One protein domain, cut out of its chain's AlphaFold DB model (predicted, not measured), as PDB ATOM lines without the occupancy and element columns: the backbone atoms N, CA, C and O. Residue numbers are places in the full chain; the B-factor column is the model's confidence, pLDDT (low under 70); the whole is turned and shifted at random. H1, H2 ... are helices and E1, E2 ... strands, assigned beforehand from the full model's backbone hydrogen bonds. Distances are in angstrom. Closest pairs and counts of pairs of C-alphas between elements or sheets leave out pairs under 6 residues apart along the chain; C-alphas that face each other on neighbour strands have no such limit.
ATOM      1  N   PRO A 728      18.239  38.523  22.031       53.03
ATOM      2  CA  PRO A 728      17.722  39.296  23.153       53.03
ATOM      3  C   PRO A 728      17.394  38.360  24.317       53.03
ATOM      4  O   PRO A 728      16.790  37.306  24.106       53.03
ATOM      5  N   LEU A 729      17.823  38.741  25.527       56.47
ATOM      6  CA  LEU A 729      17.641  37.919  26.725       56.47
ATOM      7  C   LEU A 729      16.161  37.507  26.832       56.47
ATOM      8  O   LEU A 729      15.295  38.387  26.755       56.47
ATOM      9  N   PRO A 730      15.838  36.208  26.988       62.12
ATOM     10  CA  PRO A 730      14.453  35.790  27.117       62.12
ATOM     11  C   PRO A 730      13.859  36.447  28.362       62.12
ATOM     12  O   PRO A 730      14.444  36.402  29.441       62.12
ATOM     13  N   VAL A 731      12.698  37.079  28.189       76.56
ATOM     14  CA  VAL A 731      11.995  37.798  29.256       76.56
ATOM     15  C   VAL A 731      11.704  36.834  30.406       76.56
ATOM     16  O   VAL A 731      10.945  35.883  30.223       76.56
ATOM     17  N   ILE A 732      12.284  37.070  31.583       81.88
ATOM     18  CA  ILE A 732      12.161  36.156  32.723       81.88
ATOM     19  C   ILE A 732      10.887  36.460  33.515       81.88
ATOM     20  O   ILE A 732      10.576  37.616  33.791       81.88
ATOM     21  N   ARG A 733      10.150  35.418  33.902       81.12
ATOM     22  CA  ARG A 733       8.895  35.490  34.657       81.12
ATOM     23  C   ARG A 733       8.987  34.665  35.935       81.12
ATOM     24  O   ARG A 733       9.156  33.449  35.879       81.12
ATOM     25  N   ALA A 734       8.849  35.321  37.082       76.81
ATOM     26  CA  ALA A 734       8.851  34.688  38.399       76.81
ATOM     27  C   ALA A 734       7.942  35.470  39.352       76.81
ATOM     28  O   ALA A 734       7.898  36.694  39.281       76.81
ATOM     29  N   ASP A 735       7.219  34.779  40.234       67.56
ATOM     30  CA  ASP A 735       6.361  35.382  41.268       67.56
ATOM     31  C   ASP A 735       5.353  36.428  40.729       67.56
ATOM     32  O   ASP A 735       5.038  37.415  41.389       67.56
ATOM     33  N   GLY A 736       4.876  36.247  39.488       70.69
ATOM     34  CA  GLY A 736       4.014  37.202  38.769       70.69
ATOM     35  C   GLY A 736       4.742  38.416  38.166       70.69
ATOM     36  O   GLY A 736       4.177  39.121  37.332       70.69
ATOM     37  N   VAL A 737       6.009  38.638  38.520       73.50
ATOM     38  CA  VAL A 737       6.862  39.719  38.011       73.50
ATOM     39  C   VAL A 737       7.530  39.301  36.698       73.50
ATOM     40  O   VAL A 737       7.928  38.150  36.513       73.50
ATOM     41  N   THR A 738       7.659  40.253  35.774       81.12
ATOM     42  CA  THR A 738       8.250  40.058  34.442       81.12
ATOM     43  C   THR A 738       9.481  40.956  34.284       81.12
ATOM     44  O   THR A 738       9.348  42.174  34.205       81.12
ATOM     45  N   GLY A 739      10.677  40.365  34.245       73.81
ATOM     46  CA  GLY A 739      11.951  41.053  34.036       73.81
ATOM     47  C   GLY A 739      12.389  40.992  32.574       73.81
ATOM     48  O   GLY A 739      12.823  39.942  32.097       73.81
ATOM     49  N   SER A 740      12.283  42.116  31.864       67.19
ATOM     50  CA  SER A 740      12.714  42.268  30.466       67.19
ATOM     51  C   SER A 740      14.121  42.860  30.311       67.19
ATOM     52  O   SER A 740      14.735  42.691  29.259       67.19
ATOM     53  N   LEU A 741      14.651  43.530  31.340       71.56
ATOM     54  CA  LEU A 741      16.019  44.056  31.359       71.56
ATOM     55  C   LEU A 741      16.987  43.067  32.039       71.56
ATOM     56  O   LEU A 741      16.581  42.372  32.977       71.56
ATOM     57  N   PRO A 742      18.282  43.027  31.654       69.94
ATOM     58  CA  PRO A 742      19.251  42.079  32.218       69.94
ATOM     59  C   PRO A 742      19.389  42.157  33.743       69.94
ATOM     60  O   PRO A 742      19.488  41.128  34.408       69.94
ATOM     61  N   ALA A 743      19.335  43.367  34.311       70.81
ATOM     62  CA  ALA A 743      19.381  43.568  35.757       70.81
ATOM     63  C   ALA A 743      18.159  42.965  36.472       70.81
ATOM     64  O   ALA A 743      18.282  42.473  37.593       70.81
ATOM     65  N   ASP A 744      16.982  42.993  35.846       76.06
ATOM     66  CA  ASP A 744      15.729  42.511  36.438       76.06
ATOM     67  C   ASP A 744      15.639  40.991  36.338       76.06
ATOM     68  O   ASP A 744      15.383  40.323  37.339       76.06
ATOM     69  N   ALA A 745      15.968  40.439  35.166       76.25
ATOM     70  CA  ALA A 745      16.166  39.008  34.969       76.25
ATOM     71  C   ALA A 745      17.182  38.442  35.981       76.25
ATOM     72  O   ALA A 745      16.889  37.462  36.665       76.25
ATOM     73  N   GLY A 746      18.327  39.111  36.161       76.88
ATOM     74  CA  GLY A 746      19.341  38.740  37.149       76.88
ATOM     75  C   GLY A 746      18.815  38.724  38.589       76.88
ATOM     76  O   GLY A 746      19.097  37.775  39.323       76.88
ATOM     77  N   ARG A 747      18.001  39.711  38.998       77.94
ATOM     78  CA  ARG A 747      17.372  39.725  40.336       77.94
ATOM     79  C   ARG A 747      16.338  38.608  40.507       77.94
ATOM     80  O   ARG A 747      16.336  37.967  41.555       77.94
ATOM     81  N   LEU A 748      15.508  38.327  39.497       79.94
ATOM     82  CA  LEU A 748      14.512  37.246  39.551       79.94
ATOM     83  C   LEU A 748      15.166  35.855  39.621       79.94
ATOM     84  O   LEU A 748      14.770  35.039  40.451       79.94
ATOM     85  N   VAL A 749      16.198  35.593  38.811       80.00
ATOM     86  CA  VAL A 749      16.926  34.311  38.838       80.00
ATOM     87  C   VAL A 749      17.731  34.153  40.136       80.00
ATOM     88  O   VAL A 749      17.723  33.078  40.731       80.00
ATOM     89  N   THR A 750      18.334  35.231  40.650       80.56
ATOM     90  CA  THR A 750      19.045  35.196  41.944       80.56
ATOM     91  C   THR A 750      18.093  34.940  43.111       80.56
ATOM     92  O   THR A 750      18.393  34.096  43.946       80.56
ATOM     93  N   ARG A 751      16.912  35.573  43.148       80.31
ATOM     94  CA  ARG A 751      15.870  35.295  44.157       80.31
ATOM     95  C   ARG A 751      15.335  33.860  44.084       80.31
ATOM     96  O   ARG A 751      14.954  33.314  45.114       80.31
ATOM     97  N   PHE A 752      15.309  33.254  42.896       82.69
ATOM     98  CA  PHE A 752      14.892  31.862  42.710       82.69
ATOM     99  C   PHE A 752      15.930  30.856  43.236       82.69
ATOM    100  O   PHE A 752      15.554  29.883  43.884       82.69
ATOM    101  N   TYR A 753      17.225  31.085  42.985       79.69
ATOM    102  CA  TYR A 753      18.301  30.186  43.434       79.69
ATOM    103  C   TYR A 753      18.789  30.443  44.863       79.69
ATOM    104  O   TYR A 753      19.242  29.514  45.529       79.69
ATOM    105  N   PHE A 754      18.666  31.678  45.344       81.25
ATOM    106  CA  PHE A 754      19.032  32.107  46.691       81.25
ATOM    107  C   PHE A 754      17.817  32.775  47.358       81.25
ATOM    108  O   PHE A 754      17.811  33.994  47.564       81.25
ATOM    109  N   PRO A 755      16.748  32.011  47.659       76.44
ATOM    110  CA  PRO A 755      15.611  32.540  48.397       76.44
ATOM    111  C   PRO A 755      16.060  32.999  49.787       76.44
ATOM    112  O   PRO A 755      16.934  32.390  50.407       76.44
ATOM    113  N   LEU A 781      46.024  27.243  63.957       87.00
ATOM    114  CA  LEU A 781      47.427  26.861  63.806       87.00
ATOM    115  C   LEU A 781      47.958  27.224  62.415       87.00
ATOM    116  O   LEU A 781      47.289  27.049  61.396       87.00
ATOM    117  N   ILE A 782      49.216  27.666  62.344       81.50
ATOM    118  CA  ILE A 782      49.862  27.995  61.063       81.50
ATOM    119  C   ILE A 782      49.970  26.768  60.135       81.50
ATOM    120  O   ILE A 782      49.979  26.908  58.913       81.50
ATOM    121  N   THR A 783      49.995  25.556  60.695       85.88
ATOM    122  CA  THR A 783      49.949  24.282  59.962       85.88
ATOM    123  C   THR A 783      48.587  24.019  59.319       85.88
ATOM    124  O   THR A 783      48.549  23.599  58.166       85.88
ATOM    125  N   GLU A 784      47.484  24.322  60.009       85.75
ATOM    126  CA  GLU A 784      46.114  24.179  59.490       85.75
ATOM    127  C   GLU A 784      45.906  25.103  58.277       85.75
ATOM    128  O   GLU A 784      45.456  24.654  57.223       85.75
ATOM    129  N   VAL A 785      46.346  26.365  58.376       84.75
ATOM    130  CA  VAL A 785      46.302  27.319  57.251       84.75
ATOM    131  C   VAL A 785      47.230  26.897  56.105       84.75
ATOM    132  O   VAL A 785      46.861  27.042  54.943       84.75
ATOM    133  N   THR A 786      48.402  26.323  56.405       85.81
ATOM    134  CA  THR A 786      49.317  25.801  55.371       85.81
ATOM    135  C   THR A 786      48.658  24.674  54.577       85.81
ATOM    136  O   THR A 786      48.589  24.760  53.353       85.81
ATOM    137  N   ALA A 787      48.104  23.664  55.255       88.56
ATOM    138  CA  ALA A 787      47.426  22.545  54.604       88.56
ATOM    139  C   ALA A 787      46.206  23.003  53.782       88.56
ATOM    140  O   ALA A 787      46.033  22.569  52.641       88.56
ATOM    141  N   ALA A 788      45.401  23.925  54.324       85.25
ATOM    142  CA  ALA A 788      44.256  24.501  53.622       85.25
ATOM    143  C   ALA A 788      44.671  25.265  52.352       85.25
ATOM    144  O   ALA A 788      44.044  25.099  51.307       85.25
ATOM    145  N   ILE A 789      45.744  26.063  52.411       82.12
ATOM    146  CA  ILE A 789      46.277  26.774  51.243       82.12
ATOM    147  C   ILE A 789      46.823  25.787  50.209       82.12
ATOM    148  O   ILE A 789      46.526  25.938  49.025       82.12
ATOM    149  N   GLU A 790      47.584  24.766  50.606       84.38
ATOM    150  CA  GLU A 790      48.221  23.845  49.657       84.38
ATOM    151  C   GLU A 790      47.224  22.947  48.909       84.38
ATOM    152  O   GLU A 790      47.401  22.745  47.702       84.38
ATOM    153  N   ALA A 791      46.138  22.517  49.563       87.12
ATOM    154  CA  ALA A 791      45.093  21.655  48.993       87.12
ATOM    155  C   ALA A 791      44.235  22.298  47.877       87.12
ATOM    156  O   ALA A 791      43.484  21.606  47.191       87.12
ATOM    157  N   THR A 792      44.315  23.616  47.678       83.88
ATOM    158  CA  THR A 792      43.490  24.342  46.693       83.88
ATOM    159  C   THR A 792      43.952  24.125  45.246       83.88
ATOM    160  O   THR A 792      45.141  23.938  44.980       83.88
ATOM    161  N   SER A 793      43.043  24.187  44.266       76.88
ATOM    162  CA  SER A 793      43.424  24.090  42.847       76.88
ATOM    163  C   SER A 793      44.039  25.395  42.337       76.88
ATOM    164  O   SER A 793      43.467  26.471  42.493       76.88
ATOM    165  N   ASN A 794      45.172  25.288  41.636       59.12
ATOM    166  CA  ASN A 794      45.829  26.424  40.982       59.12
ATOM    167  C   ASN A 794      45.008  27.014  39.812       59.12
ATOM    168  O   ASN A 794      45.357  28.089  39.330       59.12
ATOM    169  N   TYR A 795      43.964  26.308  39.356       60.28
ATOM    170  CA  TYR A 795      43.179  26.614  38.150       60.28
ATOM    171  C   TYR A 795      41.702  26.940  38.432       60.28
ATOM    172  O   TYR A 795      40.934  27.141  37.494       60.28
ATOM    173  N   SER A 796      41.273  26.984  39.700       68.94
ATOM    174  CA  SER A 796      39.933  27.485  40.032       68.94
ATOM    175  C   SER A 796      39.791  28.948  39.611       68.94
ATOM    176  O   SER A 796      40.734  29.727  39.767       68.94
ATOM    177  N   ALA A 797      38.606  29.328  39.126       48.72
ATOM    178  CA  ALA A 797      38.312  30.710  38.759       48.72
ATOM    179  C   ALA A 797      38.600  31.669  39.937       48.72
ATOM    180  O   ALA A 797      38.203  31.366  41.068       48.72
ATOM    181  N   PRO A 798      39.294  32.800  39.707       56.38
ATOM    182  CA  PRO A 798      39.571  33.771  40.758       56.38
ATOM    183  C   PRO A 798      38.278  34.446  41.233       56.38
ATOM    184  O   PRO A 798      37.328  34.620  40.469       56.38
ATOM    185  N   GLY A 799      38.255  34.848  42.505       56.03
ATOM    186  CA  GLY A 799      37.163  35.650  43.058       56.03
ATOM    187  C   GLY A 799      37.180  37.098  42.553       56.03
ATOM    188  O   GLY A 799      38.049  37.498  41.783       56.03
ATOM    189  N   ILE A 800      36.254  37.916  43.064       52.56
ATOM    190  CA  ILE A 800      36.119  39.351  42.728       52.56
ATOM    191  C   ILE A 800      37.416  40.164  42.934       52.56
ATOM    192  O   ILE A 800      37.609  41.183  42.282       52.56
ATOM    193  N   SER A 801      38.329  39.702  43.793       51.84
ATOM    194  CA  SER A 801      39.643  40.316  44.024       51.84
ATOM    195  C   SER A 801      40.705  40.010  42.956       51.84
ATOM    196  O   SER A 801      41.819  40.510  43.065       51.84
ATOM    197  N   GLY A 802      40.430  39.133  41.982       54.59
ATOM    198  CA  GLY A 802      41.413  38.647  41.001       54.59
ATOM    199  C   GLY A 802      42.492  37.709  41.569       54.59
ATOM    200  O   GLY A 802      43.233  37.087  40.809       54.59
ATOM    201  N   VAL A 803      42.577  37.558  42.895       58.38
ATOM    202  CA  VAL A 803      43.596  36.741  43.566       58.38
ATOM    203  C   VAL A 803      43.342  35.255  43.309       58.38
ATOM    204  O   VAL A 803      42.303  34.711  43.686       58.38
ATOM    205  N   SER A 804      44.320  34.584  42.700       68.19
ATOM    206  CA  SER A 804      44.310  33.134  42.498       68.19
ATOM    207  C   SER A 804      44.987  32.388  43.653       68.19
ATOM    208  O   SER A 804      45.894  32.898  44.319       68.19
ATOM    209  N   TRP A 805      44.613  31.122  43.840       75.75
ATOM    210  CA  TRP A 805      45.247  30.231  44.817       75.75
ATOM    211  C   TRP A 805      46.757  30.055  44.600       75.75
ATOM    212  O   TRP A 805      47.503  29.886  45.564       75.75
ATOM    213  N   ARG A 806      47.233  30.154  43.350       67.62
ATOM    214  CA  ARG A 806      48.666  30.123  43.022       67.62
ATOM    215  C   ARG A 806      49.428  31.284  43.671       67.62
ATOM    216  O   ARG A 806      50.507  31.054  44.209       67.62
ATOM    217  N   LEU A 807      48.865  32.494  43.656       63.31
ATOM    218  CA  LEU A 807      49.490  33.672  44.263       63.31
ATOM    219  C   LEU A 807      49.524  33.556  45.794       63.31
ATOM    220  O   LEU A 807      50.567  33.780  46.406       63.31
ATOM    221  N   LEU A 808      48.424  33.110  46.412       68.25
ATOM    222  CA  LEU A 808      48.364  32.874  47.862       68.25
ATOM    223  C   LEU A 808      49.412  31.848  48.327       68.25
ATOM    224  O   LEU A 808      50.091  32.085  49.324       68.25
ATOM    225  N   LYS A 809      49.622  30.761  47.571       80.00
ATOM    226  CA  LYS A 809      50.683  29.770  47.839       80.00
ATOM    227  C   LYS A 809      52.096  30.360  47.786       80.00
ATOM    228  O   LYS A 809      52.969  29.871  48.497       80.00
ATOM    229  N   TRP A 810      52.344  31.381  46.965       67.44
ATOM    230  CA  TRP A 810      53.645  32.056  46.897       67.44
ATOM    231  C   TRP A 810      53.861  33.006  48.079       67.44
ATOM    232  O   TRP A 810      54.880  32.897  48.760       67.44
ATOM    233  N   VAL A 811      52.884  33.859  48.407       62.03
ATOM    234  CA  VAL A 811      52.980  34.767  49.571       62.03
ATOM    235  C   VAL A 811      53.057  33.981  50.891       62.03
ATOM    236  O   VAL A 811      53.775  34.373  51.807       62.03
ATOM    237  N   TRP A 812      52.405  32.817  50.977       77.19
ATOM    238  CA  TRP A 812      52.502  31.918  52.134       77.19
ATOM    239  C   TRP A 812      53.870  31.225  52.294       77.19
ATOM    240  O   TRP A 812      54.194  30.727  53.373       77.19
ATOM    241  N   ARG A 813      54.687  31.193  51.234       72.19
ATOM    242  CA  ARG A 813      56.047  30.626  51.243       72.19
ATOM    243  C   ARG A 813      57.142  31.682  51.444       72.19
ATOM    244  O   ARG A 813      58.281  31.303  51.694       72.19
ATOM    245  N   SER A 814      56.813  32.975  51.389       70.50
ATOM    246  CA  SER A 814      57.742  34.073  51.688       70.50
ATOM    247  C   SER A 814      57.707  34.480  53.172       70.50
ATOM    248  O   SER A 814      56.938  33.941  53.975       70.50
ATOM    249  N   GLY A 815      58.521  35.471  53.558       53.28
ATOM    250  CA  GLY A 815      58.504  36.042  54.914       53.28
ATOM    251  C   GLY A 815      57.141  36.616  55.339       53.28
ATOM    252  O   GLY A 815      56.824  36.623  56.532       53.28
ATOM    253  N   ALA A 816      56.292  37.004  54.378       59.16
ATOM    254  CA  ALA A 816      54.964  37.578  54.613       59.16
ATOM    255  C   ALA A 816      53.955  36.603  55.258       59.16
ATOM    256  O   ALA A 816      52.917  37.038  55.768       59.16
ATOM    257  N   ARG A 817      54.261  35.298  55.302       70.38
ATOM    258  CA  ARG A 817      53.413  34.252  55.906       70.38
ATOM    259  C   ARG A 817      52.916  34.576  57.320       70.38
ATOM    260  O   ARG A 817      51.783  34.247  57.659       70.38
ATOM    261  N   HIS A 818      53.731  35.254  58.131       68.62
ATOM    262  CA  HIS A 818      53.362  35.623  59.499       68.62
ATOM    263  C   HIS A 818      52.281  36.712  59.536       68.62
ATOM    264  O   HIS A 818      51.360  36.615  60.341       68.62
ATOM    265  N   ALA A 819      52.331  37.696  58.632       65.56
ATOM    266  CA  ALA A 819      51.315  38.745  58.544       65.56
ATOM    267  C   ALA A 819      49.955  38.181  58.091       65.56
ATOM    268  O   ALA A 819      48.931  38.483  58.701       65.56
ATOM    269  N   LEU A 820      49.946  37.288  57.091       67.56
ATOM    270  CA  LEU A 820      48.724  36.595  56.657       67.56
ATOM    271  C   LEU A 820      48.127  35.719  57.771       67.56
ATOM    272  O   LEU A 820      46.915  35.724  57.984       67.56
ATOM    273  N   PHE A 821      48.969  34.997  58.513       78.19
ATOM    274  CA  PHE A 821      48.536  34.192  59.656       78.19
ATOM    275  C   PHE A 821      47.946  35.050  60.790       78.19
ATOM    276  O   PHE A 821      46.897  34.704  61.341       78.19
ATOM    277  N   LEU A 822      48.571  36.187  61.114       72.50
ATOM    278  CA  LEU A 822      48.068  37.140  62.111       72.50
ATOM    279  C   LEU A 822      46.739  37.776  61.680       72.50
ATOM    280  O   LEU A 822      45.828  37.884  62.499       72.50
ATOM    281  N   PHE A 823      46.580  38.123  60.400       73.88
ATOM    282  CA  PHE A 823      45.321  38.636  59.851       73.88
ATOM    283  C   PHE A 823      44.174  37.617  59.970       73.88
ATOM    284  O   PHE A 823      43.096  37.952  60.468       73.88
ATOM    285  N   LEU A 824      44.406  36.361  59.571       73.50
ATOM    286  CA  LEU A 824      43.393  35.299  59.630       73.50
ATOM    287  C   LEU A 824      43.015  34.944  61.074       73.50
ATOM    288  O   LEU A 824      41.832  34.896  61.409       73.50
ATOM    289  N   SER A 825      44.006  34.751  61.948       76.50
ATOM    290  CA  SER A 825      43.761  34.440  63.364       76.50
ATOM    291  C   SER A 825      43.088  35.594  64.119       76.50
ATOM    292  O   SER A 825      42.234  35.338  64.966       76.50
ATOM    293  N   SER A 826      43.388  36.853  63.778       73.56
ATOM    294  CA  SER A 826      42.684  38.018  64.336       73.56
ATOM    295  C   SER A 826      41.247  38.126  63.821       73.56
ATOM    296  O   SER A 826      40.343  38.373  64.612       73.56
ATOM    297  N   SER A 827      41.011  37.869  62.528       71.81
ATOM    298  CA  SER A 827      39.662  37.880  61.935       71.81
ATOM    299  C   SER A 827      38.735  36.860  62.609       71.81
ATOM    300  O   SER A 827      37.596  37.184  62.940       71.81
ATOM    301  N   LEU A 828      39.240  35.650  62.887       76.06
ATOM    302  CA  LEU A 828      38.501  34.626  63.637       76.06
ATOM    303  C   LEU A 828      38.248  35.042  65.094       76.06
ATOM    304  O   LEU A 828      37.109  34.973  65.546       76.06
ATOM    305  N   ARG A 829      39.270  35.531  65.813       74.62
ATOM    306  CA  ARG A 829      39.138  35.995  67.212       74.62
ATOM    307  C   ARG A 829      38.148  37.149  67.387       74.62
ATOM    308  O   ARG A 829      37.524  37.252  68.435       74.62
ATOM    309  N   LEU A 830      38.024  38.018  66.384       75.31
ATOM    310  CA  LEU A 830      37.096  39.151  66.382       75.31
ATOM    311  C   LEU A 830      35.704  38.792  65.829       75.31
ATOM    312  O   LEU A 830      34.836  39.659  65.779       75.31
ATOM    313  N   GLY A 831      35.492  37.557  65.355       75.44
ATOM    314  CA  GLY A 831      34.260  37.148  64.667       75.44
ATOM    315  C   GLY A 831      33.967  37.942  63.384       75.44
ATOM    316  O   GLY A 831      32.834  37.945  62.904       75.44
ATOM    317  N   TYR A 832      34.964  38.641  62.830       74.19
ATOM    318  CA  TYR A 832      34.784  39.650  61.790       74.19
ATOM    319  C   TYR A 832      35.651  39.362  60.565       74.19
ATOM    320  O   TYR A 832      36.879  39.362  60.631       74.19
ATOM    321  N   LEU A 833      34.993  39.193  59.415       65.06
ATOM    322  CA  LEU A 833      35.642  39.076  58.113       65.06
ATOM    323  C   LEU A 833      35.345  40.329  57.259       65.06
ATOM    324  O   LEU A 833      34.163  40.641  57.033       65.06
ATOM    325  N   PRO A 834      36.371  41.044  56.750       67.06
ATOM    326  CA  PRO A 834      36.187  42.220  55.899       67.06
ATOM    327  C   PRO A 834      35.267  41.965  54.701       67.06
ATOM    328  O   PRO A 834      35.326  40.912  54.067       67.06
ATOM    329  N   ALA A 835      34.426  42.948  54.367       65.44
ATOM    330  CA  ALA A 835      33.402  42.817  53.327       65.44
ATOM    331  C   ALA A 835      33.913  42.327  51.947       65.44
ATOM    332  O   ALA A 835      33.225  41.492  51.357       65.44
ATOM    333  N   PRO A 836      35.107  42.720  51.442       60.19
ATOM    334  CA  PRO A 836      35.629  42.201  50.171       60.19
ATOM    335  C   PRO A 836      35.838  40.678  50.140       60.19
ATOM    336  O   PRO A 836      35.742  40.071  49.080       60.19
ATOM    337  N   LEU A 837      36.076  40.046  51.296       60.66
ATOM    338  CA  LEU A 837      36.242  38.591  51.426       60.66
ATOM    339  C   LEU A 837      34.903  37.843  51.587       60.66
ATOM    340  O   LEU A 837      34.895  36.625  51.739       60.66
ATOM    341  N   ARG A 838      33.772  38.562  51.556       63.91
ATOM    342  CA  ARG A 838      32.404  38.013  51.606       63.91
ATOM    343  C   ARG A 838      31.636  38.176  50.285       63.91
ATOM    344  O   ARG A 838      30.450  37.866  50.234       63.91
ATOM    345  N   ALA A 839      32.291  38.657  49.227       64.06
ATOM    346  CA  ALA A 839      31.696  38.856  47.907       64.06
ATOM    347  C   ALA A 839      31.960  37.662  46.969       64.06
ATOM    348  O   ALA A 839      33.071  37.134  46.916       64.06
ATOM    349  N   ALA A 840      30.952  37.274  46.183       63.72
ATOM    350  CA  ALA A 840      31.032  36.200  45.193       63.72
ATOM    351  C   ALA A 840      30.394  36.629  43.862       63.72
ATOM    352  O   ALA A 840      29.491  37.465  43.844       63.72
ATOM    353  N   ALA A 841      30.849  36.037  42.757       66.69
ATOM    354  CA  ALA A 841      30.268  36.212  41.427       66.69
ATOM    355  C   ALA A 841      29.527  34.933  41.004       66.69
ATOM    356  O   ALA A 841      30.011  33.828  41.250       66.69
ATOM    357  N   VAL A 842      28.361  35.081  40.372       66.50
ATOM    358  CA  VAL A 842      27.487  33.972  39.948       66.50
ATOM    359  C   VAL A 842      27.067  34.187  38.495       66.50
ATOM    360  O   VAL A 842      26.796  35.315  38.087       66.50
ATOM    361  N   VAL A 843      27.007  33.104  37.716       67.75
ATOM    362  CA  VAL A 843      26.592  33.101  36.305       67.75
ATOM    363  C   VAL A 843      25.502  32.046  36.116       67.75
ATOM    364  O   VAL A 843      25.661  30.913  36.564       67.75
ATOM    365  N   TYR A 844      24.408  32.417  35.449       69.56
ATOM    366  CA  TYR A 844      23.282  31.532  35.121       69.56
ATOM    367  C   TYR A 844      23.324  31.163  33.634       69.56
ATOM    368  O   TYR A 844      23.742  31.988  32.816       69.56
ATOM    369  N   LEU A 845      22.943  29.934  33.273       71.12
ATOM    370  CA  LEU A 845      23.219  29.370  31.945       71.12
ATOM    371  C   LEU A 845      22.014  28.565  31.420       71.12
ATOM    372  O   LEU A 845      21.601  27.602  32.071       71.12
ATOM    373  N   PRO A 846      21.456  28.900  30.237       71.50
ATOM    374  CA  PRO A 846      20.257  28.251  29.712       71.50
ATOM    375  C   PRO A 846      20.483  26.752  29.484       71.50
ATOM    376  O   PRO A 846      21.325  26.332  28.689       71.50
ATOM    377  N   LYS A 847      19.682  25.928  30.158       71.75
ATOM    378  CA  LYS A 847      19.722  24.464  30.053       71.75
ATOM    379  C   LYS A 847      19.139  24.030  28.704       71.75
ATOM    380  O   LYS A 847      18.100  24.561  28.312       71.75
ATOM    381  N   PRO A 848      19.719  23.050  27.996       65.62
ATOM    382  CA  PRO A 848      19.197  22.613  26.701       65.62
ATOM    383  C   PRO A 848      17.808  21.957  26.813       65.62
ATOM    384  O   PRO A 848      17.446  21.382  27.845       65.62
ATOM    385  N   GLY A 849      17.034  22.035  25.725       70.94
ATOM    386  CA  GLY A 849      15.783  21.291  25.547       70.94
ATOM    387  C   GLY A 849      14.626  21.696  26.471       70.94
ATOM    388  O   GLY A 849      13.834  20.835  26.853       70.94
ATOM    389  N   LYS A 850      14.519  22.968  26.879       75.56
ATOM    390  CA  LYS A 850      13.384  23.451  27.692       75.56
ATOM    391  C   LYS A 850      12.285  24.044  26.813       75.56
ATOM    392  O   LYS A 850      12.557  24.823  25.909       75.56
ATOM    393  N   ALA A 851      11.034  23.685  27.108       74.38
ATOM    394  CA  ALA A 851       9.858  24.169  26.376       74.38
ATOM    395  C   ALA A 851       9.522  25.649  26.656       74.38
ATOM    396  O   ALA A 851       8.822  26.279  25.874       74.38
ATOM    397  N   ASP A 852      10.022  26.199  27.765       78.94
ATOM    398  CA  ASP A 852       9.847  27.596  28.155       78.94
ATOM    399  C   ASP A 852      11.143  28.126  28.784       78.94
ATOM    400  O   ASP A 852      11.585  27.627  29.823       78.94
ATOM    401  N   TYR A 853      11.745  29.137  28.155       78.81
ATOM    402  CA  TYR A 853      12.933  29.845  28.650       78.81
ATOM    403  C   TYR A 853      12.600  31.126  29.432       78.81
ATOM    404  O   TYR A 853      13.519  31.805  29.889       78.81
ATOM    405  N   THR A 854      11.316  31.452  29.626       80.88
ATOM    406  CA  THR A 854      10.890  32.559  30.498       80.88
ATOM    407  C   THR A 854      10.918  32.173  31.981       80.88
ATOM    408  O   THR A 854      11.116  33.033  32.833       80.88
ATOM    409  N   ALA A 855      10.815  30.886  32.329       80.06
ATOM    410  CA  ALA A 855      10.936  30.428  33.714       80.06
ATOM    411  C   ALA A 855      12.408  30.378  34.212       80.06
ATOM    412  O   ALA A 855      13.238  29.739  33.557       80.06
ATOM    413  N   PRO A 856      12.748  30.916  35.409       80.50
ATOM    414  CA  PRO A 856      14.109  30.890  35.970       80.50
ATOM    415  C   PRO A 856      14.764  29.507  36.019       80.50
ATOM    416  O   PRO A 856      15.946  29.374  35.734       80.50
ATOM    417  N   LYS A 857      13.981  28.459  36.314       80.38
ATOM    418  CA  LYS A 857      14.427  27.053  36.389       80.38
ATOM    419  C   LYS A 857      15.042  26.501  35.091       80.38
ATOM    420  O   LYS A 857      15.681  25.443  35.125       80.38
ATOM    421  N   SER A 858      14.801  27.168  33.960       79.00
ATOM    422  CA  SER A 858      15.341  26.818  32.641       79.00
ATOM    423  C   SER A 858      16.747  27.379  32.394       79.00
ATOM    424  O   SER A 858      17.371  26.987  31.409       79.00
ATOM    425  N   HIS A 859      17.257  28.217  33.305       72.69
ATOM    426  CA  HIS A 859      18.641  28.713  33.402       72.69
ATOM    427  C   HIS A 859      19.301  28.235  34.698       72.69
ATOM    428  O   HIS A 859      20.489  28.530  34.921       72.69
TER     429      HIS A 859
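AT A GLANCE: This is residues 728 to 755 and 781 to 859 of the 859 residues of the protein "Endo/exonuclease/phosphatase domain-containing protein" of Laetiporus sulphureus 93-53 (UniProt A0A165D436). Two lobes stand at the ends of a long shape: a small one, the antiparallel strand hairpin E1 E2 with H1 packed on it, and a looser helical one of H2, H3 and H4. Short H5 lies between them, and after it residues 839 to 859, with no named element, run across to the small lobe. The printed part has 107 residues, with two named strands and then five named helices along the chain; it is mostly helix, though under half of the residues are in named elements. It is extended, with a radius of gyration of the C-alphas of 20.0 A and spans of 56 by 30 by 20 A.

HOW THE PARTS SIT: E1, residues 732 to 734, and E2, residues 737 to 739, form an antiparallel hairpin at 159 degrees, with N 732 and O 739 3.0 A apart, within hydrogen-bond range. The closest C-alphas of E1 and H1, residues 742 to 753, are those of Ile 732 and Ala 745, 5.4 A apart. H2, residues 782 to 790, and H3, residues 805 to 811, touch at Ile 789 and Lys 809, their closest C-alphas, 6.3 A apart; they form a helical hairpin at a steep tilt of 42 degrees, opposite ways. H4, residues 817 to 829, is close to H2 but not clearly touching, about perpendicular at 74 degrees, with the C-alphas of Ile 782 and Phe 821 closest, 6.5 A. H5, residues 835 to 838, is apart from H4 and H1. In H1, H2, H3 and H4 every O i to N i+4 pair is within hydrogen-bond range; H5 is too short for one.

IN THESE COORDINATES: E1 begins at C-alpha 732 (12.161, 36.156, 32.723). H1 is 16.4 A long, H2 12.2 A and H4 18.3 A. H5 ends at C-alpha 838 (32.404, 38.013, 51.606).

THE WHOLE: The farthest C-alphas, of Gly 815 and Ala 851, are 57.6 A apart. Residues 756 to 780 are not printed, a gap of 35.8 A between C-alphas 755 and 781. H2 to H3 is a long link. Mean pLDDT of the printed part is 72.1; residues 794 to 804 and 833 to 844 are among those under 70.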